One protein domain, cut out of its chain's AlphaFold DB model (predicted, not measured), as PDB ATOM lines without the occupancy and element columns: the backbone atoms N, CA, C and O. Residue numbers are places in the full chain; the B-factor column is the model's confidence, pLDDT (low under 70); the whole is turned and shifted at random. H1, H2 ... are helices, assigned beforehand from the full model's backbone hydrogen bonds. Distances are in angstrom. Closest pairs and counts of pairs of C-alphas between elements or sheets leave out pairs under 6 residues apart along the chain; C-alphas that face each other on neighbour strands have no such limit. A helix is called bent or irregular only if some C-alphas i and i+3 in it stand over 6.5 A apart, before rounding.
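This is residues 1198 to 1383 of the 1630 residues of the protein "Separin" of Saccharomyces cerevisiae (strain ATCC 204508 / S288c) (UniProt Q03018). A long arm of two helices, H2 and H4, lying side by side and running opposite ways with the short H3 near its far end, is joined to a head of helices. In the head, H7 and H8 form a helical hairpin, and the side-by-side pair H5 and H9 is set crosswise to H7; H4 kinks where the arm meets the head, and the short H6 is at the head's far side. The printed part has 186 residues with nine named helices, H1 to H9 in order, and no named strand; its class is all helix. It is loose, with a radius of gyration of the C-alphas of 22.9 A and spans of 78 by 34 by 24 A, the arm making much of the length.

H4, the longest helix, holds residues 1243 to 1278 and measures 48.1 A, from C-alpha 1243 at (107.522, 144.397, 225.664) to C-alpha 1278 at (106.400, 152.127, 178.248). It is irregular: C-alphas 1271 and 1274 are 9.2 A apart, and it has a kink of 79 degrees near residue 1272. H2 is residues 1214 to 1231, 25.9 A; H3 is 1234 to 1237; H1 is 1201 to 1205. H5 is 1286 to 1303, 25.4 A; H6 is 1305 to 1309; H7 is 1321 to 1328, 11.1 A; H8 is 1337 to 1355, 27.7 A. H9 is 1366 to 1383, 25.8 A, ending with C-alpha 1383 at (115.689, 171.203, 176.019).

H2 and H4 touch at a shallow tilt of 22 degrees, opposite ways, the closest C-alphas, of Ile 1224 and Leu 1256, being 6.2 A apart. H4 touches H8 with residues 1273 to 1275 alone, closest at the C-alphas of Gly 1274 and Lys 1340, 3.7 A. H4 touches H7 with residues 1274 to 1278 alone, closest at Gly 1277 and Leu 1326, C-alphas 5.3 A apart. The hairpin of H7 and H8 has a shallow tilt of 21 degrees; its closest C-alphas, of Phe 1327 and Met 1341, are 6.8 A apart. H7 and H9 touch and are about perpendicular at 85 degrees, with the C-alphas of Leu 1328 and Ile 1377 closest at 5.8 A. H5 and H9 touch at a shallow tilt of 15 degrees, opposite ways, closest at the C-alphas of Phe 1292 and Gln 1376, 6.7 A. H5 and H6 touch only at the corner, closest at the C-alphas of His 1301 and Arg 1307, 5.0 A. H1 is close to H4 but not clearly touching, with the C-alphas of Ser 1202 and Ser 1270 closest at 6.6 A. H5 and H8 are apart. In H1, H2, H6, H8 and H9 every O i to N i+4 pair is within hydrogen-bond range; H4 has 26 of 32, H5 13 of 14 and H7 1 of 4, with 4 of 5 O i to N i+3 pairs in H7, and H3 is too short for an O i to N i+4 pair.

The two C-alphas farthest apart, of Lys 1241 and Asn 1312, are 79.0 A apart. The printed part has no cut, and the link from H6 to H7, 11 residues, is long. The mean pLDDT of the printed part is 90.2, and residues 1309 to 1311 are under 70.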
ATOM      1  N   PRO A1198     110.194 139.158 177.977       92.89
ATOM      2  CA  PRO A1198     110.787 138.037 178.683       92.89
ATOM      3  C   PRO A1198     111.378 138.454 180.023       92.89
ATOM      4  O   PRO A1198     112.132 139.423 180.122       92.89
ATOM      5  N   LEU A1199     111.018 137.701 181.061       91.85
ATOM      6  CA  LEU A1199     111.322 138.039 182.457       91.85
ATOM      7  C   LEU A1199     112.738 137.644 182.895       91.85
ATOM      8  O   LEU A1199     113.158 137.992 183.993       91.85
ATOM      9  N   ILE A1200     113.450 136.902 182.046       82.98
ATOM     10  CA  ILE A1200     114.790 136.359 182.313       82.98
ATOM     11  C   ILE A1200     115.846 136.897 181.338       82.98
ATOM     12  O   ILE A1200     116.979 136.431 181.351       82.98
ATOM     13  N   ARG A1201     115.487 137.877 180.496       87.96
ATOM     14  CA  ARG A1201     116.351 138.379 179.411       87.96
ATOM     15  C   ARG A1201     117.654 139.012 179.897       87.96
ATOM     16  O   ARG A1201     118.655 138.940 179.201       87.96
ATOM     17  N   SER A1202     117.647 139.642 181.073       80.28
ATOM     18  CA  SER A1202     118.867 140.215 181.650       80.28
ATOM     19  C   SER A1202     119.823 139.097 182.061       80.28
ATOM     20  O   SER A1202     120.992 139.139 181.706       80.28
ATOM     21  N   ASN A1203     119.294 138.041 182.695       79.87
ATOM     22  CA  ASN A1203     120.072 136.878 183.124       79.87
ATOM     23  C   ASN A1203     120.641 136.057 181.953       79.87
ATOM     24  O   ASN A1203     121.698 135.448 182.081       79.87
ATOM     25  N   SER A1204     119.960 136.033 180.803       76.88
ATOM     26  CA  SER A1204     120.473 135.319 179.629       76.88
ATOM     27  C   SER A1204     121.608 136.054 178.908       76.88
ATOM     28  O   SER A1204     122.392 135.423 178.201       76.88
ATOM     29  N   ARG A1205     121.723 137.370 179.120       78.11
ATOM     30  CA  ARG A1205     122.844 138.198 178.652       78.11
ATOM     31  C   ARG A1205     123.998 138.197 179.656       78.11
ATOM     32  O   ARG A1205     125.146 138.053 179.248       78.11
ATOM     33  N   ASP A1206     123.681 138.320 180.944       78.57
ATOM     34  CA  ASP A1206     124.630 138.312 182.056       78.57
ATOM     35  C   ASP A1206     124.143 137.374 183.170       78.57
ATOM     36  O   ASP A1206     123.134 137.627 183.822       78.57
ATOM     37  N   LEU A1207     124.870 136.281 183.408       77.44
ATOM     38  CA  LEU A1207     124.481 135.258 184.385       77.44
ATOM     39  C   LEU A1207     124.463 135.771 185.834       77.44
ATOM     40  O   LEU A1207     123.818 135.135 186.674       77.44
ATOM     41  N   ASP A1208     125.127 136.895 186.119       79.54
ATOM     42  CA  ASP A1208     125.141 137.521 187.442       79.54
ATOM     43  C   ASP A1208     123.856 138.331 187.726       79.54
ATOM     44  O   ASP A1208     123.559 138.654 188.882       79.54
ATOM     45  N   GLU A1209     123.040 138.608 186.699       77.72
ATOM     46  CA  GLU A1209     121.774 139.333 186.831       77.72
ATOM     47  C   GLU A1209     120.664 138.501 187.488       77.72
ATOM     48  O   GLU A1209     120.566 137.277 187.356       77.72
ATOM     49  N   VAL A1210     119.755 139.186 188.186       74.53
ATOM     50  CA  VAL A1210     118.718 138.534 188.999       74.53
ATOM     51  C   VAL A1210     117.679 137.827 188.123       74.53
ATOM     52  O   VAL A1210     116.892 138.460 187.416       74.53
ATOM     53  N   HIS A1211     117.589 136.502 188.268       82.73
ATOM     54  CA  HIS A1211     116.510 135.690 187.710       82.73
ATOM     55  C   HIS A1211     115.247 135.748 188.588       82.73
ATOM     56  O   HIS A1211     115.252 135.336 189.756       82.73
ATOM     57  N   LEU A1212     114.131 136.210 188.017       91.95
ATOM     58  CA  LEU A1212     112.822 136.173 188.667       91.95
ATOM     59  C   LEU A1212     111.714 135.877 187.654       91.95
ATOM     60  O   LEU A1212     111.264 136.761 186.933       91.95
ATOM     61  N   SER A1213     111.201 134.652 187.648       93.20
ATOM     62  CA  SER A1213     110.027 134.312 186.839       93.20
ATOM     63  C   SER A1213     108.714 134.792 187.478       93.20
ATOM     64  O   SER A1213     108.621 135.031 188.688       93.20
ATOM     65  N   PHE A1214     107.649 134.886 186.677       94.27
ATOM     66  CA  PHE A1214     106.314 135.255 187.164       94.27
ATOM     67  C   PHE A1214     105.764 134.297 188.245       94.27
ATOM     68  O   PHE A1214     105.280 134.786 189.275       94.27
ATOM     69  N   PRO A1215     105.856 132.954 188.100       92.58
ATOM     70  CA  PRO A1215     105.400 132.036 189.145       92.58
ATOM     71  C   PRO A1215     106.205 132.165 190.444       92.58
ATOM     72  O   PRO A1215     105.630 132.106 191.532       92.58
ATOM     73  N   GLU A1216     107.521 132.385 190.355       94.50
ATOM     74  CA  GLU A1216     108.367 132.614 191.532       94.50
ATOM     75  C   GLU A1216     107.984 133.901 192.261       94.50
ATOM     76  O   GLU A1216     107.851 133.889 193.488       94.50
ATOM     77  N   ALA A1217     107.761 134.997 191.528       96.03
ATOM     78  CA  ALA A1217     107.311 136.260 192.104       96.03
ATOM     79  C   ALA A1217     105.940 136.114 192.777       96.03
ATOM     80  O   ALA A1217     105.765 136.541 193.918       96.03
ATOM     81  N   THR A1218     105.000 135.430 192.121       95.15
ATOM     82  CA  THR A1218     103.661 135.157 192.667       95.15
ATOM     83  C   THR A1218     103.742 134.335 193.956       95.15
ATOM     84  O   THR A1218     103.104 134.673 194.952       95.15
ATOM     85  N   LYS A1219     104.577 133.286 193.986       95.41
ATOM     86  CA  LYS A1219     104.802 132.460 195.181       95.41
ATOM     87  C   LYS A1219     105.416 133.268 196.327       95.41
ATOM     88  O   LYS A1219     104.958 133.149 197.462       95.41
ATOM     89  N   LYS A1220     106.432 134.095 196.043       97.20
ATOM     90  CA  LYS A1220     107.062 134.982 197.038       97.20
ATOM     91  C   LYS A1220     106.049 135.985 197.599       97.20
ATOM     92  O   LYS A1220     105.966 136.127 198.817       97.20
ATOM     93  N   LEU A1221     105.245 136.609 196.735       97.17
ATOM     94  CA  LEU A1221     104.194 137.556 197.117       97.17
ATOM     95  C   LEU A1221     103.147 136.903 198.029       97.17
ATOM     96  O   LEU A1221     102.879 137.408 199.116       97.17
ATOM     97  N   LEU A1222     102.617 135.742 197.634       95.26
ATOM     98  CA  LEU A1222     101.656 134.987 198.444       95.26
ATOM     99  C   LEU A1222     102.240 134.553 199.793       95.26
ATOM    100  O   LEU A1222     101.533 134.607 200.795       95.26
ATOM    101  N   SER A1223     103.516 134.156 199.844       97.54
ATOM    102  CA  SER A1223     104.195 133.829 201.107       97.54
ATOM    103  C   SER A1223     104.217 135.032 202.045       97.54
ATOM    104  O   SER A1223     103.777 134.922 203.185       97.54
ATOM    105  N   ILE A1224     104.648 136.198 201.549       97.57
ATOM    106  CA  ILE A1224     104.704 137.438 202.335       97.57
ATOM    107  C   ILE A1224     103.313 137.815 202.855       97.57
ATOM    108  O   ILE A1224     103.168 138.132 204.034       97.57
ATOM    109  N   ILE A1225     102.287 137.750 201.999       94.73
ATOM    110  CA  ILE A1225     100.904 138.067 202.380       94.73
ATOM    111  C   ILE A1225     100.393 137.084 203.438       94.73
ATOM    112  O   ILE A1225      99.873 137.511 204.464       94.73
ATOM    113  N   ASN A1226     100.571 135.777 203.237       93.68
ATOM    114  CA  ASN A1226     100.102 134.763 204.182       93.68
ATOM    115  C   ASN A1226     100.795 134.884 205.545       93.68
ATOM    116  O   ASN A1226     100.124 134.839 206.575       93.68
ATOM    117  N   GLU A1227     102.114 135.081 205.561       95.12
ATOM    118  CA  GLU A1227     102.880 135.316 206.788       95.12
ATOM    119  C   GLU A1227     102.428 136.620 207.473       95.12
ATOM    120  O   GLU A1227     102.193 136.634 208.682       95.12
ATOM    121  N   SER A1228     102.203 137.696 206.708       92.14
ATOM    122  CA  SER A1228     101.658 138.957 207.228       92.14
ATOM    123  C   SER A1228     100.286 138.753 207.877       92.14
ATOM    124  O   SER A1228     100.099 139.141 209.034       92.14
ATOM    125  N   ASN A1229      99.359 138.076 207.193       88.01
ATOM    126  CA  ASN A1229      98.017 137.788 207.699       88.01
ATOM    127  C   ASN A1229      98.081 136.953 208.992       88.01
ATOM    128  O   ASN A1229      97.389 137.260 209.965       88.01
ATOM    129  N   GLN A1230      98.967 135.951 209.064       88.12
ATOM    130  CA  GLN A1230      99.182 135.156 210.281       88.12
ATOM    131  C   GLN A1230      99.627 136.019 211.466       88.12
ATOM    132  O   GLN A1230      99.098 135.850 212.567       88.12
ATOM    133  N   THR A1231     100.522 136.992 211.253       88.12
ATOM    134  CA  THR A1231     100.941 137.906 212.333       88.12
ATOM    135  C   THR A1231      99.808 138.804 212.850       88.12
ATOM    136  O   THR A1231      99.916 139.315 213.963       88.12
ATOM    137  N   THR A1232      98.732 138.989 212.075       81.65
ATOM    138  CA  THR A1232      97.533 139.756 212.474       81.65
ATOM    139  C   THR A1232      96.413 138.894 213.059       81.65
ATOM    140  O   THR A1232      95.386 139.422 213.480       81.65
ATOM    141  N   SER A1233      96.584 137.570 213.095       80.93
ATOM    142  CA  SER A1233      95.578 136.671 213.656       80.93
ATOM    143  C   SER A1233      95.397 136.898 215.161       80.93
ATOM    144  O   SER A1233      96.365 137.119 215.892       80.93
ATOM    145  N   VAL A1234      94.152 136.771 215.634       76.11
ATOM    146  CA  VAL A1234      93.785 136.922 217.056       76.11
ATOM    147  C   VAL A1234      94.616 135.992 217.953       76.11
ATOM    148  O   VAL A1234      94.997 136.355 219.064       76.11
ATOM    149  N   GLU A1235      94.947 134.802 217.448       81.39
ATOM    150  CA  GLU A1235      95.772 133.799 218.129       81.39
ATOM    151  C   GLU A1235      97.205 134.271 218.397       81.39
ATOM    152  O   GLU A1235      97.784 133.916 219.425       81.39
ATOM    153  N   VAL A1236      97.780 135.059 217.486       82.62
ATOM    154  CA  VAL A1236      99.117 135.641 217.640       82.62
ATOM    155  C   VAL A1236      99.036 136.907 218.482       82.62
ATOM    156  O   VAL A1236      99.778 137.040 219.453       82.62
ATOM    157  N   THR A1237      98.108 137.815 218.175       80.85
ATOM    158  CA  THR A1237      98.033 139.122 218.841       80.85
ATOM    159  C   THR A1237      97.688 139.009 220.326       80.85
ATOM    160  O   THR A1237      98.253 139.745 221.130       80.85
ATOM    161  N   ASN A1238      96.841 138.051 220.725       82.01
ATOM    162  CA  ASN A1238      96.486 137.832 222.135       82.01
ATOM    163  C   ASN A1238      97.624 137.229 222.974       82.01
ATOM    164  O   ASN A1238      97.595 137.311 224.206       82.01
ATOM    165  N   LYS A1239      98.617 136.603 222.331       85.21
ATOM    166  CA  LYS A1239      99.793 136.050 223.020       85.21
ATOM    167  C   LYS A1239     100.832 137.116 223.355       85.21
ATOM    168  O   LYS A1239     101.632 136.884 224.247       85.21
ATOM    169  N   ILE A1240     100.797 138.271 222.688       85.73
ATOM    170  CA  ILE A1240     101.755 139.363 222.889       85.73
ATOM    171  C   ILE A1240     101.388 140.133 224.163       85.73
ATOM    172  O   ILE A1240     100.555 141.042 224.143       85.73
ATOM    173  N   LYS A1241     102.031 139.790 225.278       86.42
ATOM    174  CA  LYS A1241     101.812 140.407 226.594       86.42
ATOM    175  C   LYS A1241     103.015 141.225 227.056       86.42
ATOM    176  O   LYS A1241     102.830 142.246 227.717       86.42
ATOM    177  N   THR A1242     104.232 140.822 226.693       88.88
ATOM    178  CA  THR A1242     105.474 141.486 227.119       88.88
ATOM    179  C   THR A1242     105.976 142.518 226.103       88.88
ATOM    180  O   THR A1242     105.557 142.563 224.939       88.88
ATOM    181  N   ARG A1243     106.887 143.398 226.540       88.45
ATOM    182  CA  ARG A1243     107.522 144.397 225.664       88.45
ATOM    183  C   ARG A1243     108.423 143.718 224.630       88.45
ATOM    184  O   ARG A1243     108.480 144.168 223.487       88.45
ATOM    185  N   GLU A1244     109.097 142.647 225.027       88.47
ATOM    186  CA  GLU A1244     110.013 141.846 224.220       88.47
ATOM    187  C   GLU A1244     109.259 141.094 223.120       88.47
ATOM    188  O   GLU A1244     109.646 141.186 221.956       88.47
ATOM    189  N   GLU A1245     108.134 140.450 223.451       90.18
ATOM    190  CA  GLU A1245     107.239 139.819 222.467       90.18
ATOM    191  C   GLU A1245     106.721 140.840 221.454       90.18
ATOM    192  O   GLU A1245     106.724 140.585 220.252       90.18
ATOM    193  N   ARG A1246     106.332 142.038 221.914       88.37
ATOM    194  CA  ARG A1246     105.878 143.112 221.021       88.37
ATOM    195  C   ARG A1246     107.000 143.598 220.107       88.37
ATOM    196  O   ARG A1246     106.749 143.854 218.933       88.37
ATOM    197  N   LYS A1247     108.227 143.732 220.626       91.57
ATOM    198  CA  LYS A1247     109.407 144.093 219.829       91.57
ATOM    199  C   LYS A1247     109.689 143.022 218.775       91.57
ATOM    200  O   LYS A1247     109.855 143.375 217.617       91.57
ATOM    201  N   SER A1248     109.680 141.747 219.163       89.71
ATOM    202  CA  SER A1248     109.874 140.609 218.257       89.71
ATOM    203  C   SER A1248     108.808 140.563 217.161       89.71
ATOM    204  O   SER A1248     109.155 140.464 215.987       89.71
ATOM    205  N   TRP A1249     107.536 140.748 217.518       90.33
ATOM    206  CA  TRP A1249     106.432 140.823 216.559       90.33
ATOM    207  C   TRP A1249     106.620 141.954 215.538       90.33
ATOM    208  O   TRP A1249     106.443 141.741 214.338       90.33
ATOM    209  N   TRP A1250     107.036 143.145 215.986       90.92
ATOM    210  CA  TRP A1250     107.366 144.248 215.078       90.92
ATOM    211  C   TRP A1250     108.578 143.943 214.200       90.92
ATOM    212  O   TRP A1250     108.521 144.239 213.011       90.92
ATOM    213  N   THR A1251     109.637 143.329 214.738       94.21
ATOM    214  CA  THR A1251     110.797 142.889 213.946       94.21
ATOM    215  C   THR A1251     110.358 141.982 212.799       94.21
ATOM    216  O   THR A1251     110.660 142.285 211.651       94.21
ATOM    217  N   THR A1252     109.546 140.954 213.075       93.87
ATOM    218  CA  THR A1252     109.008 140.061 212.035       93.87
ATOM    219  C   THR A1252     108.249 140.830 210.954       93.87
ATOM    220  O   THR A1252     108.411 140.563 209.765       93.87
ATOM    221  N   ARG A1253     107.430 141.816 211.336       93.27
ATOM    222  CA  ARG A1253     106.676 142.627 210.370       93.27
ATOM    223  C   ARG A1253     107.566 143.571 209.557       93.27
ATOM    224  O   ARG A1253     107.302 143.751 208.372       93.27
ATOM    225  N   TYR A1254     108.617 144.138 210.150       95.87
ATOM    226  CA  TYR A1254     109.606 144.934 209.416       95.87
ATOM    227  C   TYR A1254     110.399 144.083 208.423       95.87
ATOM    228  O   TYR A1254     110.646 144.526 207.303       95.87
ATOM    229  N   ASP A1255     110.734 142.848 208.789       97.66
ATOM    230  CA  ASP A1255     111.396 141.912 207.882       97.66
ATOM    231  C   ASP A1255     110.483 141.534 206.704       97.66
ATOM    232  O   ASP A1255     110.940 141.478 205.561       97.66
ATOM    233  N   LEU A1256     109.181 141.338 206.947       97.08
ATOM    234  CA  LEU A1256     108.188 141.120 205.887       97.08
ATOM    235  C   LEU A1256     108.037 142.343 204.965       97.08
ATOM    236  O   LEU A1256     107.963 142.175 203.748       97.08
ATOM    237  N   ASP A1257     108.035 143.560 205.514       97.41
ATOM    238  CA  ASP A1257     107.977 144.804 204.731       97.41
ATOM    239  C   ASP A1257     109.218 144.975 203.849       97.41
ATOM    240  O   ASP A1257     109.102 145.230 202.650       97.41
ATOM    241  N   LYS A1258     110.406 144.705 204.400       98.13
ATOM    242  CA  LYS A1258     111.664 144.697 203.648       98.13
ATOM    243  C   LYS A1258     111.678 143.622 202.557       98.13
ATOM    244  O   LYS A1258     112.146 143.887 201.451       98.13
ATOM    245  N   ARG A1259     111.140 142.427 202.823       98.01
ATOM    246  CA  ARG A1259     110.984 141.367 201.806       98.01
ATOM    247  C   ARG A1259     110.049 141.797 200.677       98.01
ATOM    248  O   ARG A1259     110.336 141.500 199.520       98.01
ATOM    249  N   MET A1260     108.960 142.501 200.993       97.34
ATOM    250  CA  MET A1260     108.059 143.055 199.980       97.34
ATOM    251  C   MET A1260     108.763 144.118 199.132       97.34
ATOM    252  O   MET A1260     108.705 144.048 197.909       97.34
ATOM    253  N   GLN A1261     109.495 145.041 199.760       97.60
ATOM    254  CA  GLN A1261     110.317 146.030 199.055       97.60
ATOM    255  C   GLN A1261     111.305 145.367 198.088       97.60
ATOM    256  O   GLN A1261     111.374 145.737 196.920       97.60
ATOM    257  N   GLN A1262     112.054 144.369 198.563       96.94
ATOM    258  CA  GLN A1262     113.020 143.636 197.744       96.94
ATOM    259  C   GLN A1262     112.347 142.919 196.571       96.94
ATOM    260  O   GLN A1262     112.876 142.936 195.465       96.94
ATOM    261  N   LEU A1263     111.178 142.309 196.790       97.24
ATOM    262  CA  LEU A1263     110.422 141.669 195.717       97.24
ATOM    263  C   LEU A1263     110.003 142.677 194.640       97.24
ATOM    264  O   LEU A1263     110.165 142.378 193.461       97.24
ATOM    265  N   LEU A1264     109.499 143.852 195.031       96.80
ATOM    266  CA  LEU A1264     109.117 144.900 194.081       96.80
ATOM    267  C   LEU A1264     110.331 145.431 193.313       96.80
ATOM    268  O   LEU A1264     110.281 145.460 192.092       96.80
ATOM    269  N   ASN A1265     111.449 145.717 193.986       93.98
ATOM    270  CA  ASN A1265     112.686 146.137 193.314       93.98
ATOM    271  C   ASN A1265     113.181 145.083 192.306       93.98
ATOM    272  O   ASN A1265     113.579 145.424 191.198       93.98
ATOM    273  N   ASN A1266     113.117 143.795 192.657       93.07
ATOM    274  CA  ASN A1266     113.498 142.722 191.737       93.07
ATOM    275  C   ASN A1266     112.543 142.635 190.537       93.07
ATOM    276  O   ASN A1266     112.986 142.377 189.427       93.07
ATOM    277  N   ILE A1267     111.240 142.863 190.732       94.48
ATOM    278  CA  ILE A1267     110.281 142.956 189.621       94.48
ATOM    279  C   ILE A1267     110.639 144.134 188.706       94.48
ATOM    280  O   ILE A1267     110.655 143.975 187.491       94.48
ATOM    281  N   GLU A1268     110.956 145.303 189.261       92.53
ATOM    282  CA  GLU A1268     111.346 146.482 188.477       92.53
ATOM    283  C   GLU A1268     112.590 146.216 187.629       92.53
ATOM    284  O   GLU A1268     112.551 146.402 186.410       92.53
ATOM    285  N   ASN A1269     113.646 145.708 188.261       88.74
ATOM    286  CA  ASN A1269     114.952 145.521 187.635       88.74
ATOM    287  C   ASN A1269     114.977 144.322 186.680       88.74
ATOM    288  O   ASN A1269     115.506 144.427 185.582       88.74
ATOM    289  N   SER A1270     114.381 143.186 187.055       87.76
ATOM    290  CA  SER A1270     114.397 141.988 186.207       87.76
ATOM    291  C   SER A1270     113.357 142.059 185.088       87.76
ATOM    292  O   SER A1270     113.599 141.573 183.985       87.76
ATOM    293  N   TRP A1271     112.166 142.618 185.347       93.20
ATOM    294  CA  TRP A1271     111.078 142.575 184.366       93.20
ATOM    295  C   TRP A1271     111.090 143.800 183.472       93.20
ATOM    296  O   TRP A1271     111.077 143.640 182.256       93.20
ATOM    297  N   PHE A1272     111.126 145.008 184.032       93.48
ATOM    298  CA  PHE A1272     110.905 146.231 183.258       93.48
ATOM    299  C   PHE A1272     112.206 146.879 182.788       93.48
ATOM    300  O   PHE A1272     112.305 147.163 181.601       93.48
ATOM    301  N   ASN A1273     113.199 147.063 183.659       90.80
ATOM    302  CA  ASN A1273     114.491 147.687 183.343       90.80
ATOM    303  C   ASN A1273     114.375 148.847 182.320       90.80
ATOM    304  O   ASN A1273     113.632 149.806 182.554       90.80
ATOM    305  N   GLY A1274     115.024 148.746 181.152       91.57
ATOM    306  CA  GLY A1274     115.012 149.780 180.114       91.57
ATOM    307  C   GLY A1274     113.631 150.077 179.529       91.57
ATOM    308  O   GLY A1274     113.356 151.206 179.118       91.57
ATOM    309  N   VAL A1275     112.708 149.110 179.547       94.84
ATOM    310  CA  VAL A1275     111.364 149.277 178.973       94.84
ATOM    311  C   VAL A1275     110.359 149.943 179.919       94.84
ATOM    312  O   VAL A1275     109.208 150.148 179.527       94.84
ATOM    313  N   GLN A1276     110.752 150.359 181.131       94.88
ATOM    314  CA  GLN A1276     109.868 151.094 182.059       94.88
ATOM    315  C   GLN A1276     109.242 152.357 181.426       94.88
ATOM    316  O   GLN A1276     108.113 152.736 181.754       94.88
ATOM    317  N   GLY A1277     109.918 152.962 180.436       94.11
ATOM    318  CA  GLY A1277     109.408 154.088 179.643       94.11
ATOM    319  C   GLY A1277     108.076 153.801 178.928       94.11
ATOM    320  O   GLY A1277     107.331 154.726 178.588       94.11
ATOM    321  N   PHE A1278     107.708 152.530 178.761       96.00
ATOM    322  CA  PHE A1278     106.400 152.127 178.248       96.00
ATOM    323  C   PHE A1278     105.244 152.677 179.103       96.00
ATOM    324  O   PHE A1278     104.221 153.116 178.562       96.00
ATOM    325  N   PHE A1279     105.447 152.745 180.423       96.37
ATOM    326  CA  PHE A1279     104.485 153.261 181.399       96.37
ATOM    327  C   PHE A1279     104.616 154.761 181.674       96.37
ATOM    328  O   PHE A1279     103.729 155.338 182.305       96.37
ATOM    329  N   SER A1280     105.702 155.385 181.210       94.20
ATOM    330  CA  SER A1280     105.985 156.790 181.495       94.20
ATOM    331  C   SER A1280     104.810 157.688 181.085       94.20
ATOM    332  O   SER A1280     104.260 157.522 179.984       94.20
ATOM    333  N   PRO A1281     104.425 158.653 181.942       93.03
ATOM    334  CA  PRO A1281     103.428 159.650 181.594       93.03
ATOM    335  C   PRO A1281     104.009 160.732 180.675       93.03
ATOM    336  O   PRO A1281     103.242 161.530 180.155       93.03
ATOM    337  N   GLU A1282     105.330 160.814 180.491       92.14
ATOM    338  CA  GLU A1282     105.966 161.871 179.704       92.14
ATOM    339  C   GLU A1282     105.591 161.756 178.221       92.14
ATOM    340  O   GLU A1282     105.726 160.698 177.594       92.14
ATOM    341  N   VAL A1283     105.130 162.871 177.654       90.51
ATOM    342  CA  VAL A1283     104.802 162.987 176.232       90.51
ATOM    343  C   VAL A1283     105.989 163.622 175.520       90.51
ATOM    344  O   VAL A1283     106.298 164.788 175.749       90.51
ATOM    345  N   VAL A1284     106.636 162.858 174.641       91.40
ATOM    346  CA  VAL A1284     107.807 163.324 173.884       91.40
ATOM    347  C   VAL A1284     107.401 164.435 172.910       91.40
ATOM    348  O   VAL A1284     106.422 164.281 172.171       91.40
ATOM    349  N   ASP A1285     108.139 165.546 172.906       90.05
ATOM    350  CA  ASP A1285     107.937 166.630 171.941       90.05
ATOM    351  C   ASP A1285     108.332 166.179 170.530       90.05
ATOM    352  O   ASP A1285     109.440 165.688 170.318       90.05
ATOM    353  N   ASN A1286     107.440 166.368 169.554       90.07
ATOM    354  CA  ASN A1286     107.642 165.838 168.207       90.07
ATOM    355  C   ASN A1286     108.814 166.512 167.472       90.07
ATOM    356  O   ASN A1286     109.531 165.862 166.722       90.07
ATOM    357  N   SER A1287     109.038 167.810 167.697       92.06
ATOM    358  CA  SER A1287     110.113 168.551 167.028       92.06
ATOM    359  C   SER A1287     111.494 168.163 167.558       92.06
ATOM    360  O   SER A1287     112.460 168.077 166.796       92.06
ATOM    361  N   LEU A1288     111.591 167.896 168.863       94.42
ATOM    362  CA  LEU A1288     112.805 167.384 169.488       94.42
ATOM    363  C   LEU A1288     113.023 165.904 169.159       94.42
ATOM    364  O   LEU A1288     114.165 165.491 168.961       94.42
ATOM    365  N   PHE A1289     111.941 165.127 169.060       95.78
ATOM    366  CA  PHE A1289     111.991 163.722 168.674       95.78
ATOM    367  C   PHE A1289     112.589 163.526 167.282       95.78
ATOM    368  O   PHE A1289     113.516 162.736 167.155       95.78
ATOM    369  N   GLU A1290     112.144 164.272 166.265       96.08
ATOM    370  CA  GLU A1290     112.695 164.139 164.905       96.08
ATOM    371  C   GLU A1290     114.208 164.426 164.869       96.08
ATOM    372  O   GLU A1290     114.973 163.672 164.271       96.08
ATOM    373  N   LYS A1291     114.678 165.438 165.617       95.58
ATOM    374  CA  LYS A1291     116.121 165.720 165.752       95.58
ATOM    375  C   LYS A1291     116.878 164.560 166.400       95.58
ATOM    376  O   LYS A1291     117.969 164.210 165.950       95.58
ATOM    377  N   PHE A1292     116.326 163.983 167.468       97.66
ATOM    378  CA  PHE A1292     116.924 162.826 168.131       97.66
ATOM    379  C   PHE A1292     116.929 161.601 167.214       97.66
ATOM    380  O   PHE A1292     117.935 160.907 167.143       97.66
ATOM    381  N   LYS A1293     115.841 161.357 166.479       96.59
ATOM    382  CA  LYS A1293     115.674 160.236 165.550       96.59
ATOM    383  C   LYS A1293     116.686 160.278 164.404       96.59
ATOM    384  O   LYS A1293     117.295 159.251 164.102       96.59
ATOM    385  N   ASP A1294     116.934 161.449 163.821       94.98
ATOM    386  CA  ASP A1294     117.983 161.620 162.810       94.98
ATOM    387  C   ASP A1294     119.367 161.270 163.378       94.98
ATOM    388  O   ASP A1294     120.115 160.491 162.782       94.98
ATOM    389  N   LYS A1295     119.687 161.778 164.578       96.94
ATOM    390  CA  LYS A1295     120.945 161.460 165.270       96.94
ATOM    391  C   LYS A1295     121.049 159.998 165.685       96.94
ATOM    392  O   LYS A1295     122.123 159.418 165.583       96.94
ATOM    393  N   PHE A1296     119.949 159.383 166.094       96.93
ATOM    394  CA  PHE A1296     119.883 157.971 166.437       96.93
ATOM    395  C   PHE A1296     120.282 157.099 165.240       96.93
ATOM    396  O   PHE A1296     121.143 156.230 165.365       96.93
ATOM    397  N   TYR A1297     119.740 157.367 164.048       94.01
ATOM    398  CA  TYR A1297     120.142 156.627 162.849       94.01
ATOM    399  C   TYR A1297     121.565 156.942 162.388       94.01
ATOM    400  O   TYR A1297     122.221 156.043 161.859       94.01
ATOM    401  N   GLU A1298     122.052 158.170 162.584       92.67
ATOM    402  CA  GLU A1298     123.457 158.524 162.348       92.67
ATOM    403  C   GLU A1298     124.387 157.678 163.234       92.67
ATOM    404  O   GLU A1298     125.319 157.059 162.723       92.67
ATOM    405  N   ILE A1299     124.078 157.562 164.530       95.55
ATOM    406  CA  ILE A1299     124.801 156.724 165.497       95.55
ATOM    407  C   ILE A1299     124.788 155.254 165.063       95.55
ATOM    408  O   ILE A1299     125.839 154.615 165.036       95.55
ATOM    409  N   LEU A1300     123.637 154.709 164.648       92.81
ATOM    410  CA  LEU A1300     123.588 153.334 164.135       92.81
ATOM    411  C   LEU A1300     124.479 153.152 162.896       92.81
ATOM    412  O   LEU A1300     125.207 152.166 162.813       92.81
ATOM    413  N   HIS A1301     124.486 154.101 161.953       89.53
ATOM    414  CA  HIS A1301     125.376 154.035 160.784       89.53
ATOM    415  C   HIS A1301     126.859 154.112 161.156       89.53
ATOM    416  O   HIS A1301     127.688 153.448 160.537       89.53
ATOM    417  N   GLN A1302     127.193 154.900 162.178       90.24
ATOM    418  CA  GLN A1302     128.560 155.073 162.664       90.24
ATOM    419  C   GLN A1302     129.077 153.898 163.490       90.24
ATOM    420  O   GLN A1302     130.289 153.817 163.678       90.24
ATOM    421  N   ASN A1303     128.218 153.000 163.984       92.12
ATOM    422  CA  ASN A1303     128.633 151.938 164.905       92.12
ATOM    423  C   ASN A1303     128.379 150.527 164.374       92.12
ATOM    424  O   ASN A1303     129.227 149.666 164.590       92.12
ATOM    425  N   LEU A1304     127.296 150.292 163.628       89.72
ATOM    426  CA  LEU A1304     126.931 148.951 163.166       89.72
ATOM    427  C   LEU A1304     127.783 148.493 161.963       89.72
ATOM    428  O   LEU A1304     127.809 149.189 160.941       89.72
ATOM    429  N   PRO A1305     128.444 147.316 162.022       86.08
ATOM    430  CA  PRO A1305     129.253 146.790 160.918       86.08
ATOM    431  C   PRO A1305     128.499 146.687 159.587       86.08
ATOM    432  O   PRO A1305     129.023 147.089 158.546       86.08
ATOM    433  N   SER A1306     127.250 146.213 159.618       82.92
ATOM    434  CA  SER A1306     126.399 146.096 158.424       82.92
ATOM    435  C   SER A1306     126.151 147.443 157.732       82.92
ATOM    436  O   SER A1306     126.089 147.494 156.505       82.92
ATOM    437  N   ARG A1307     126.076 148.541 158.494       87.26
ATOM    438  CA  ARG A1307     125.830 149.898 157.979       87.26
ATOM    439  C   ARG A1307     127.104 150.652 157.605       87.26
ATOM    440  O   ARG A1307     127.076 151.466 156.691       87.26
ATOM    441  N   LYS A1308     128.235 150.365 158.260       79.88
ATOM    442  CA  LYS A1308     129.557 150.905 157.884       79.88
ATOM    443  C   LYS A1308     130.035 150.376 156.533       79.88
ATOM    444  O   LYS A1308     130.649 151.107 155.761       79.88
ATOM    445  N   LEU A1309     129.812 149.083 156.289       68.50
ATOM    446  CA  LEU A1309     130.341 148.371 155.123       68.50
ATOM    447  C   LEU A1309     129.473 148.543 153.866       68.50
ATOM    448  O   LEU A1309     129.986 148.391 152.755       68.50
ATOM    449  N   TYR A1310     128.178 148.840 154.022       59.23
ATOM    450  CA  TYR A1310     127.196 148.816 152.938       59.23
ATOM    451  C   TYR A1310     126.199 149.981 153.024       59.23
ATOM    452  O   TYR A1310     125.768 150.361 154.101       59.23
ATOM    453  N   GLY A1311     125.734 150.447 151.862       63.31
ATOM    454  CA  GLY A1311     124.392 151.017 151.711       63.31
ATOM    455  C   GLY A1311     124.198 152.507 152.013       63.31
ATOM    456  O   GLY A1311     124.849 153.122 152.847       63.31
ATOM    457  N   ASN A1312     123.237 153.091 151.297       72.16
ATOM    458  CA  ASN A1312     122.599 154.360 151.649       72.16
ATOM    459  C   ASN A1312     121.643 154.105 152.837       72.16
ATOM    460  O   ASN A1312     120.962 153.078 152.807       72.16
ATOM    461  N   PRO A1313     121.503 155.024 153.815       70.77
ATOM    462  CA  PRO A1313     120.507 154.938 154.889       70.77
ATOM    463  C   PRO A1313     119.092 154.511 154.478       70.77
ATOM    464  O   PRO A1313     118.398 153.858 155.254       70.77
ATOM    465  N   ALA A1314     118.659 154.834 153.257       72.82
ATOM    466  CA  ALA A1314     117.363 154.423 152.717       72.82
ATOM    467  C   ALA A1314     117.216 152.905 152.468       72.82
ATOM    468  O   ALA A1314     116.101 152.438 152.254       72.82
ATOM    469  N   MET A1315     118.314 152.140 152.465       74.45
ATOM    470  CA  MET A1315     118.322 150.690 152.224       74.45
ATOM    471  C   MET A1315     118.078 149.862 153.491       74.45
ATOM    472  O   MET A1315     117.784 148.673 153.381       74.45
ATOM    473  N   PHE A1316     118.224 150.464 154.674       82.49
ATOM    474  CA  PHE A1316     118.131 149.764 155.952       82.49
ATOM    475  C   PHE A1316     116.728 149.826 156.536       82.49
ATOM    476  O   PHE A1316     115.984 150.794 156.340       82.49
ATOM    477  N   ILE A1317     116.378 148.793 157.300       82.47
ATOM    478  CA  ILE A1317     115.108 148.777 158.006       82.47
ATOM    479  C   ILE A1317     115.093 149.863 159.084       82.47
ATOM    480  O   ILE A1317     116.090 150.136 159.765       82.47
ATOM    481  N   LYS A1318     113.936 150.507 159.225       89.16
ATOM    482  CA  LYS A1318     113.713 151.540 160.227       89.16
ATOM    483  C   LYS A1318     112.926 150.968 161.398       89.16
ATOM    484  O   LYS A1318     111.910 150.308 161.203       89.16
ATOM    485  N   VAL A1319     113.413 151.241 162.602       93.01
ATOM    486  CA  VAL A1319     112.735 150.942 163.871       93.01
ATOM    487  C   VAL A1319     111.557 151.897 164.076       93.01
ATOM    488  O   VAL A1319     111.636 153.059 163.683       93.01
ATOM    489  N   GLU A1320     110.483 151.403 164.686       93.43
ATOM    490  CA  GLU A1320     109.287 152.184 165.011       93.43
ATOM    491  C   GLU A1320     109.527 153.290 166.044       93.43
ATOM    492  O   GLU A1320     110.296 153.140 166.998       93.43
ATOM    493  N   ASP A1321     108.790 154.393 165.895       95.38
ATOM    494  CA  ASP A1321     109.030 155.623 166.657       95.38
ATOM    495  C   ASP A1321     108.856 155.428 168.162       95.38
ATOM    496  O   ASP A1321     109.631 155.959 168.953       95.38
ATOM    497  N   TRP A1322     107.878 154.620 168.575       94.86
ATOM    498  CA  TRP A1322     107.617 154.379 169.995       94.86
ATOM    499  C   TRP A1322     108.769 153.652 170.702       94.86
ATOM    500  O   TRP A1322     108.939 153.840 171.904       94.86
ATOM    501  N   VAL A1323     109.556 152.848 169.975       96.47
ATOM    502  CA  VAL A1323     110.747 152.171 170.509       96.47
ATOM    503  C   VAL A1323     111.864 153.192 170.714       96.47
ATOM    504  O   VAL A1323     112.485 153.222 171.772       96.47
ATOM    505  N   ILE A1324     112.074 154.083 169.739       97.62
ATOM    506  CA  ILE A1324     113.069 155.164 169.823       97.62
ATOM    507  C   ILE A1324     112.697 156.150 170.948       97.62
ATOM    508  O   ILE A1324     113.562 156.586 171.707       97.62
ATOM    509  N   GLU A1325     111.405 156.450 171.123       96.20
ATOM    510  CA  GLU A1325     110.894 157.278 172.224       96.20
ATOM    511  C   GLU A1325     111.244 156.711 173.617       96.20
ATOM    512  O   GLU A1325     111.305 157.488 174.573       96.20
ATOM    513  N   LEU A1326     111.494 155.400 173.772       97.05
ATOM    514  CA  LEU A1326     111.884 154.819 175.066       97.05
ATOM    515  C   LEU A1326     113.227 155.368 175.566       97.05
ATOM    516  O   LEU A1326     113.356 155.621 176.762       97.05
ATOM    517  N   PHE A1327     114.184 155.637 174.671       97.90
ATOM    518  CA  PHE A1327     115.482 156.217 175.037       97.90
ATOM    519  C   PHE A1327     115.324 157.613 175.648       97.90
ATOM    520  O   PHE A1327     115.957 157.941 176.648       97.90
ATOM    521  N   LEU A1328     114.416 158.421 175.093       96.32
ATOM    522  CA  LEU A1328     114.132 159.772 175.587       96.32
ATOM    523  C   LEU A1328     113.405 159.783 176.937       96.32
ATOM    524  O   LEU A1328     113.379 160.810 177.614       96.32
ATOM    525  N   LYS A1329     112.838 158.641 177.335       94.04
ATOM    526  CA  LYS A1329     112.160 158.439 178.618       94.04
ATOM    527  C   LYS A1329     113.081 157.897 179.709       94.04
ATOM    528  O   LYS A1329     112.655 157.813 180.857       94.04
ATOM    529  N   LEU A1330     114.340 157.592 179.394       95.23
ATOM    530  CA  LEU A1330     115.357 157.297 180.400       95.23
ATOM    531  C   LEU A1330     115.797 158.576 181.115       95.23
ATOM    532  O   LEU A1330     115.817 159.658 180.520       95.23
ATOM    533  N   ASN A1331     116.134 158.469 182.397       91.55
ATOM    534  CA  ASN A1331     116.608 159.588 183.201       91.55
ATOM    535  C   ASN A1331     118.115 159.433 183.479       91.55
ATOM    536  O   ASN A1331     118.484 158.553 184.253       91.55
ATOM    537  N   PRO A1332     118.984 160.298 182.918       92.68
ATOM    538  CA  PRO A1332     120.436 160.230 183.122       92.68
ATOM    539  C   PRO A1332     120.913 160.383 184.573       92.68
ATOM    540  O   PRO A1332     122.096 160.206 184.836       92.68
ATOM    541  N   GLN A1333     120.032 160.767 185.503       90.73
ATOM    542  CA  GLN A1333     120.339 160.868 186.935       90.73
ATOM    543  C   GLN A1333     120.052 159.570 187.709       90.73
ATOM    544  O   GLN A1333     120.343 159.490 188.901       90.73
ATOM    545  N   GLU A1334     119.441 158.568 187.071       89.80
ATOM    546  CA  GLU A1334     119.185 157.270 187.694       89.80
ATOM    547  C   GLU A1334     120.472 156.439 187.772       89.80
ATOM    548  O   GLU A1334     121.265 156.401 186.834       89.80
ATOM    549  N   ILE A1335     120.677 155.756 188.902       88.04
ATOM    550  CA  ILE A1335     121.898 154.977 189.185       88.04
ATOM    551  C   ILE A1335     122.093 153.849 188.159       88.04
ATOM    552  O   ILE A1335     123.215 153.520 187.791       88.04
ATOM    553  N   ASP A1336     120.995 153.277 187.681       86.93
ATOM    554  CA  ASP A1336     120.919 152.182 186.716       86.93
ATOM    555  C   ASP A1336     120.685 152.668 185.271       86.93
ATOM    556  O   ASP A1336     120.339 151.873 184.397       86.93
ATOM    557  N   PHE A1337     120.897 153.962 184.989       93.85
ATOM    558  CA  PHE A1337     120.692 154.559 183.664       93.85
ATOM    559  C   PHE A1337     121.418 153.805 182.540       93.85
ATOM    560  O   PHE A1337     120.836 153.582 181.478       93.85
ATOM    561  N   LEU A1338     122.667 153.384 182.779       91.88
ATOM    562  CA  LEU A1338     123.467 152.660 181.789       91.88
ATOM    563  C   LEU A1338     122.844 151.297 181.446       91.88
ATOM    564  O   LEU A1338     122.614 151.028 180.273       91.88
ATOM    565  N   SER A1339     122.489 150.492 182.456       90.04
ATOM    566  CA  SER A1339     121.845 149.177 182.270       90.04
ATOM    567  C   SER A1339     120.495 149.301 181.555       90.04
ATOM    568  O   SER A1339     120.183 148.541 180.639       90.04
ATOM    569  N   LYS A1340     119.707 150.324 181.906       93.18
ATOM    570  CA  LYS A1340     118.439 150.630 181.231       93.18
ATOM    571  C   LYS A1340     118.636 150.979 179.758       93.18
ATOM    572  O   LYS A1340     117.862 150.534 178.912       93.18
ATOM    573  N   MET A1341     119.646 151.790 179.446       96.03
ATOM    574  CA  MET A1341     119.976 152.149 178.069       96.03
ATOM    575  C   MET A1341     120.462 150.935 177.283       96.03
ATOM    576  O   MET A1341     120.020 150.732 176.154       96.03
ATOM    577  N   GLU A1342     121.293 150.098 177.894       92.69
ATOM    578  CA  GLU A1342     121.780 148.857 177.304       92.69
ATOM    579  C   GLU A1342     120.635 147.893 176.950       92.69
ATOM    580  O   GLU A1342     120.583 147.386 175.828       92.69
ATOM    581  N   ASP A1343     119.655 147.706 177.843       92.98
ATOM    582  CA  ASP A1343     118.476 146.864 177.579       92.98
ATOM    583  C   ASP A1343     117.689 147.341 176.339       92.98
ATOM    584  O   ASP A1343     117.230 146.525 175.534       92.98
ATOM    585  N   LEU A1344     117.592 148.661 176.129       96.41
ATOM    586  CA  LEU A1344     116.981 149.241 174.927       96.41
ATOM    587  C   LEU A1344     117.858 149.101 173.674       96.41
ATOM    588  O   LEU A1344     117.318 148.892 172.587       96.41
ATOM    589  N   ILE A1345     119.188 149.199 173.798       95.51
ATOM    590  CA  ILE A1345     120.115 148.956 172.681       95.51
ATOM    591  C   ILE A1345     119.948 147.519 172.188       95.51
ATOM    592  O   ILE A1345     119.735 147.318 170.994       95.51
ATOM    593  N   TYR A1346     119.952 146.531 173.086       92.05
ATOM    594  CA  TYR A1346     119.711 145.138 172.705       92.05
ATOM    595  C   TYR A1346     118.344 144.942 172.055       92.05
ATOM    596  O   TYR A1346     118.249 144.248 171.049       92.05
ATOM    597  N   PHE A1347     117.292 145.594 172.564       94.59
ATOM    598  CA  PHE A1347     115.979 145.532 171.924       94.59
ATOM    599  C   PHE A1347     116.025 146.043 170.472       94.59
ATOM    600  O   PHE A1347     115.458 145.417 169.580       94.59
ATOM    601  N   VAL A1348     116.743 147.138 170.206       95.72
ATOM    602  CA  VAL A1348     116.945 147.654 168.843       95.72
ATOM    603  C   VAL A1348     117.740 146.671 167.985       95.72
ATOM    604  O   VAL A1348     117.321 146.381 166.867       95.72
ATOM    605  N   LEU A1349     118.860 146.146 168.487       92.50
ATOM    606  CA  LEU A1349     119.693 145.195 167.748       92.50
ATOM    607  C   LEU A1349     118.924 143.914 167.401       92.50
ATOM    608  O   LEU A1349     119.010 143.452 166.266       92.50
ATOM    609  N   ASP A1350     118.109 143.405 168.324       91.36
ATOM    610  CA  ASP A1350     117.244 142.244 168.110       91.36
ATOM    611  C   ASP A1350     116.193 142.519 167.015       91.36
ATOM    612  O   ASP A1350     115.968 141.683 166.136       91.36
ATOM    613  N   ILE A1351     115.578 143.713 167.005       92.07
ATOM    614  CA  ILE A1351     114.657 144.123 165.928       92.07
ATOM    615  C   ILE A1351     115.374 144.081 164.576       92.07
ATOM    616  O   ILE A1351     114.826 143.540 163.614       92.07
ATOM    617  N   LEU A1352     116.581 144.641 164.489       90.47
ATOM    618  CA  LEU A1352     117.375 144.658 163.258       90.47
ATOM    619  C   LEU A1352     117.731 143.231 162.811       90.47
ATOM    620  O   LEU A1352     117.469 142.865 161.659       90.47
ATOM    621  N   LEU A1353     118.215 142.404 163.740       87.35
ATOM    622  CA  LEU A1353     118.604 141.014 163.513       87.35
ATOM    623  C   LEU A1353     117.455 140.185 162.927       87.35
ATOM    624  O   LEU A1353     117.603 139.595 161.857       87.35
ATOM    625  N   PHE A1354     116.282 140.174 163.568       87.01
ATOM    626  CA  PHE A1354     115.159 139.332 163.126       87.01
ATOM    627  C   PHE A1354     114.518 139.798 161.808       87.01
ATOM    628  O   PHE A1354     113.823 139.028 161.132       87.01
ATOM    629  N   HIS A1355     114.819 141.025 161.377       83.65
ATOM    630  CA  HIS A1355     114.456 141.530 160.057       83.65
ATOM    631  C   HIS A1355     115.542 141.321 158.987       83.65
ATOM    632  O   HIS A1355     115.252 141.521 157.807       83.65
ATOM    633  N   GLY A1356     116.716 140.800 159.354       77.25
ATOM    634  CA  GLY A1356     117.797 140.409 158.441       77.25
ATOM    635  C   GLY A1356     119.002 141.352 158.419       77.25
ATOM    636  O   GLY A1356     119.888 141.171 157.588       77.25
ATOM    637  N   GLU A1357     119.048 142.357 159.294       84.00
ATOM    638  CA  GLU A1357     120.230 143.200 159.487       84.00
ATOM    639  C   GLU A1357     121.091 142.627 160.624       84.00
ATOM    640  O   GLU A1357     120.983 143.006 161.790       84.00
ATOM    641  N   GLU A1358     121.939 141.671 160.262       76.11
ATOM    642  CA  GLU A1358     122.796 140.936 161.189       76.11
ATOM    643  C   GLU A1358     124.023 141.772 161.585       76.11
ATOM    644  O   GLU A1358     124.810 142.198 160.736       76.11
ATOM    645  N   ASN A1359     124.208 141.991 162.888       83.29
ATOM    646  CA  ASN A1359     125.401 142.615 163.453       83.29
ATOM    647  C   ASN A1359     125.879 141.776 164.640       83.29
ATOM    648  O   ASN A1359     125.131 141.573 165.593       83.29
ATOM    649  N   ALA A1360     127.114 141.285 164.575       78.19
ATOM    650  CA  ALA A1360     127.717 140.509 165.651       78.19
ATOM    651  C   ALA A1360     127.952 141.402 166.876       78.19
ATOM    652  O   ALA A1360     128.526 142.482 166.735       78.19
ATOM    653  N   TYR A1361     127.527 140.978 168.068       81.71
ATOM    654  CA  TYR A1361     127.649 141.803 169.277       81.71
ATOM    655  C   TYR A1361     129.112 142.082 169.654       81.71
ATOM    656  O   TYR A1361     129.421 143.174 170.114       81.71
ATOM    657  N   ASP A1362     130.026 141.154 169.370       81.48
ATOM    658  CA  ASP A1362     131.475 141.298 169.559       81.48
ATOM    659  C   ASP A1362     132.134 142.318 168.612       81.48
ATOM    660  O   ASP A1362     133.227 142.805 168.896       81.48
ATOM    661  N   GLU A1363     131.476 142.675 167.506       83.86
ATOM    662  CA  GLU A1363     131.960 143.682 166.552       83.86
ATOM    663  C   GLU A1363     131.380 145.084 166.799       83.86
ATOM    664  O   GLU A1363     131.767 146.046 166.127       83.86
ATOM    665  N   ILE A1364     130.441 145.214 167.740       87.28
ATOM    666  CA  ILE A1364     129.807 146.484 168.086       87.28
ATOM    667  C   ILE A1364     130.561 147.113 169.257       87.28
ATOM    668  O   ILE A1364     130.678 146.533 170.334       87.28
ATOM    669  N   ASP A1365     131.021 148.350 169.075       90.46
ATOM    670  CA  ASP A1365     131.543 149.156 170.177       90.46
ATOM    671  C   ASP A1365     130.376 149.688 171.024       90.46
ATOM    672  O   ASP A1365     129.866 150.794 170.818       90.46
ATOM    673  N   PHE A1366     129.920 148.863 171.971       89.14
ATOM    674  CA  PHE A1366     128.869 149.247 172.906       89.14
ATOM    675  C   PHE A1366     129.262 150.496 173.696       89.14
ATOM    676  O   PHE A1366     128.416 151.359 173.901       89.14
ATOM    677  N   SER A1367     130.526 150.654 174.100       92.34
ATOM    678  CA  SER A1367     130.959 151.829 174.872       92.34
ATOM    679  C   SER A1367     130.725 153.124 174.090       92.34
ATOM    680  O   SER A1367     130.172 154.083 174.633       92.34
ATOM    681  N   MET A1368     131.061 153.133 172.797       94.30
ATOM    682  CA  MET A1368     130.790 154.268 171.913       94.30
ATOM    683  C   MET A1368     129.287 154.519 171.733       94.30
ATOM    684  O   MET A1368     128.850 155.667 171.840       94.30
ATOM    685  N   LEU A1369     128.482 153.468 171.519       94.34
ATOM    686  CA  LEU A1369     127.020 153.597 171.439       94.34
ATOM    687  C   LEU A1369     126.443 154.255 172.696       94.34
ATOM    688  O   LEU A1369     125.639 155.181 172.578       94.34
ATOM    689  N   HIS A1370     126.873 153.817 173.883       95.13
ATOM    690  CA  HIS A1370     126.408 154.383 175.145       95.13
ATOM    691  C   HIS A1370     126.757 155.871 175.249       95.13
ATOM    692  O   HIS A1370     125.865 156.679 175.499       95.13
ATOM    693  N   VAL A1371     128.013 156.254 174.988       97.09
ATOM    694  CA  VAL A1371     128.460 157.657 175.069       97.09
ATOM    695  C   VAL A1371     127.681 158.551 174.103       97.09
ATOM    696  O   VAL A1371     127.190 159.613 174.494       97.09
ATOM    697  N   GLN A1372     127.535 158.125 172.846       98.17
ATOM    698  CA  GLN A1372     126.849 158.916 171.827       98.17
ATOM    699  C   GLN A1372     125.349 159.047 172.114       98.17
ATOM    700  O   GLN A1372     124.798 160.142 171.992       98.17
ATOM    701  N   LEU A1373     124.679 157.963 172.517       97.79
ATOM    702  CA  LEU A1373     123.252 157.996 172.856       97.79
ATOM    703  C   LEU A1373     122.998 158.808 174.127       97.79
ATOM    704  O   LEU A1373     122.093 159.644 174.135       97.79
ATOM    705  N   GLU A1374     123.815 158.640 175.169       97.11
ATOM    706  CA  GLU A1374     123.730 159.424 176.404       97.11
ATOM    707  C   GLU A1374     123.861 160.925 176.128       97.11
ATOM    708  O   GLU A1374     123.084 161.718 176.666       97.11
ATOM    709  N   GLU A1375     124.796 161.329 175.264       97.50
ATOM    710  CA  GLU A1375     124.961 162.727 174.867       97.50
ATOM    711  C   GLU A1375     123.670 163.285 174.245       97.50
ATOM    712  O   GLU A1375     123.221 164.379 174.607       97.50
ATOM    713  N   GLN A1376     123.035 162.535 173.340       97.68
ATOM    714  CA  GLN A1376     121.791 162.969 172.699       97.68
ATOM    715  C   GLN A1376     120.598 162.961 173.665       97.68
ATOM    716  O   GLN A1376     119.780 163.883 173.626       97.68
ATOM    717  N   ILE A1377     120.519 161.988 174.581       96.71
ATOM    718  CA  ILE A1377     119.490 161.947 175.631       96.71
ATOM    719  C   ILE A1377     119.648 163.152 176.567       96.71
ATOM    720  O   ILE A1377     118.666 163.837 176.847       96.71
ATOM    721  N   LYS A1378     120.870 163.480 177.009       96.55
ATOM    722  CA  LYS A1378     121.137 164.667 177.843       96.55
ATOM    723  C   LYS A1378     120.767 165.965 177.127       96.55
ATOM    724  O   LYS A1378     120.139 166.827 177.738       96.55
ATOM    725  N   LYS A1379     121.082 166.094 175.831       95.64
ATOM    726  CA  LYS A1379     120.672 167.248 175.006       95.64
ATOM    727  C   LYS A1379     119.153 167.390 174.930       95.64
ATOM    728  O   LYS A1379     118.633 168.492 175.116       95.64
ATOM    729  N   TYR A1380     118.437 166.286 174.707       94.37
ATOM    730  CA  TYR A1380     116.974 166.278 174.741       94.37
ATOM    731  C   TYR A1380     116.452 166.700 176.119       94.37
ATOM    732  O   TYR A1380     115.653 167.631 176.216       94.37
ATOM    733  N   ARG A1381     116.952 166.074 177.194       91.70
ATOM    734  CA  ARG A1381     116.531 166.343 178.576       91.70
ATOM    735  C   ARG A1381     116.786 167.797 179.001       91.70
ATOM    736  O   ARG A1381     115.992 168.340 179.757       91.70
ATOM    737  N   ALA A1382     117.835 168.438 178.484       92.72
ATOM    738  CA  ALA A1382     118.121 169.854 178.726       92.72
ATOM    739  C   ALA A1382     117.184 170.822 177.973       92.72
ATOM    740  O   ALA A1382     117.093 171.987 178.348       92.72
ATOM    741  N   THR A1383     116.504 170.358 176.916       92.34
ATOM    742  CA  THR A1383     115.689 171.203 176.019       92.34
ATOM    743  C   THR A1383     114.182 170.948 176.150       92.34
ATOM    744  O   THR A1383     113.374 171.794 175.773       92.34
TER     745      THR A1383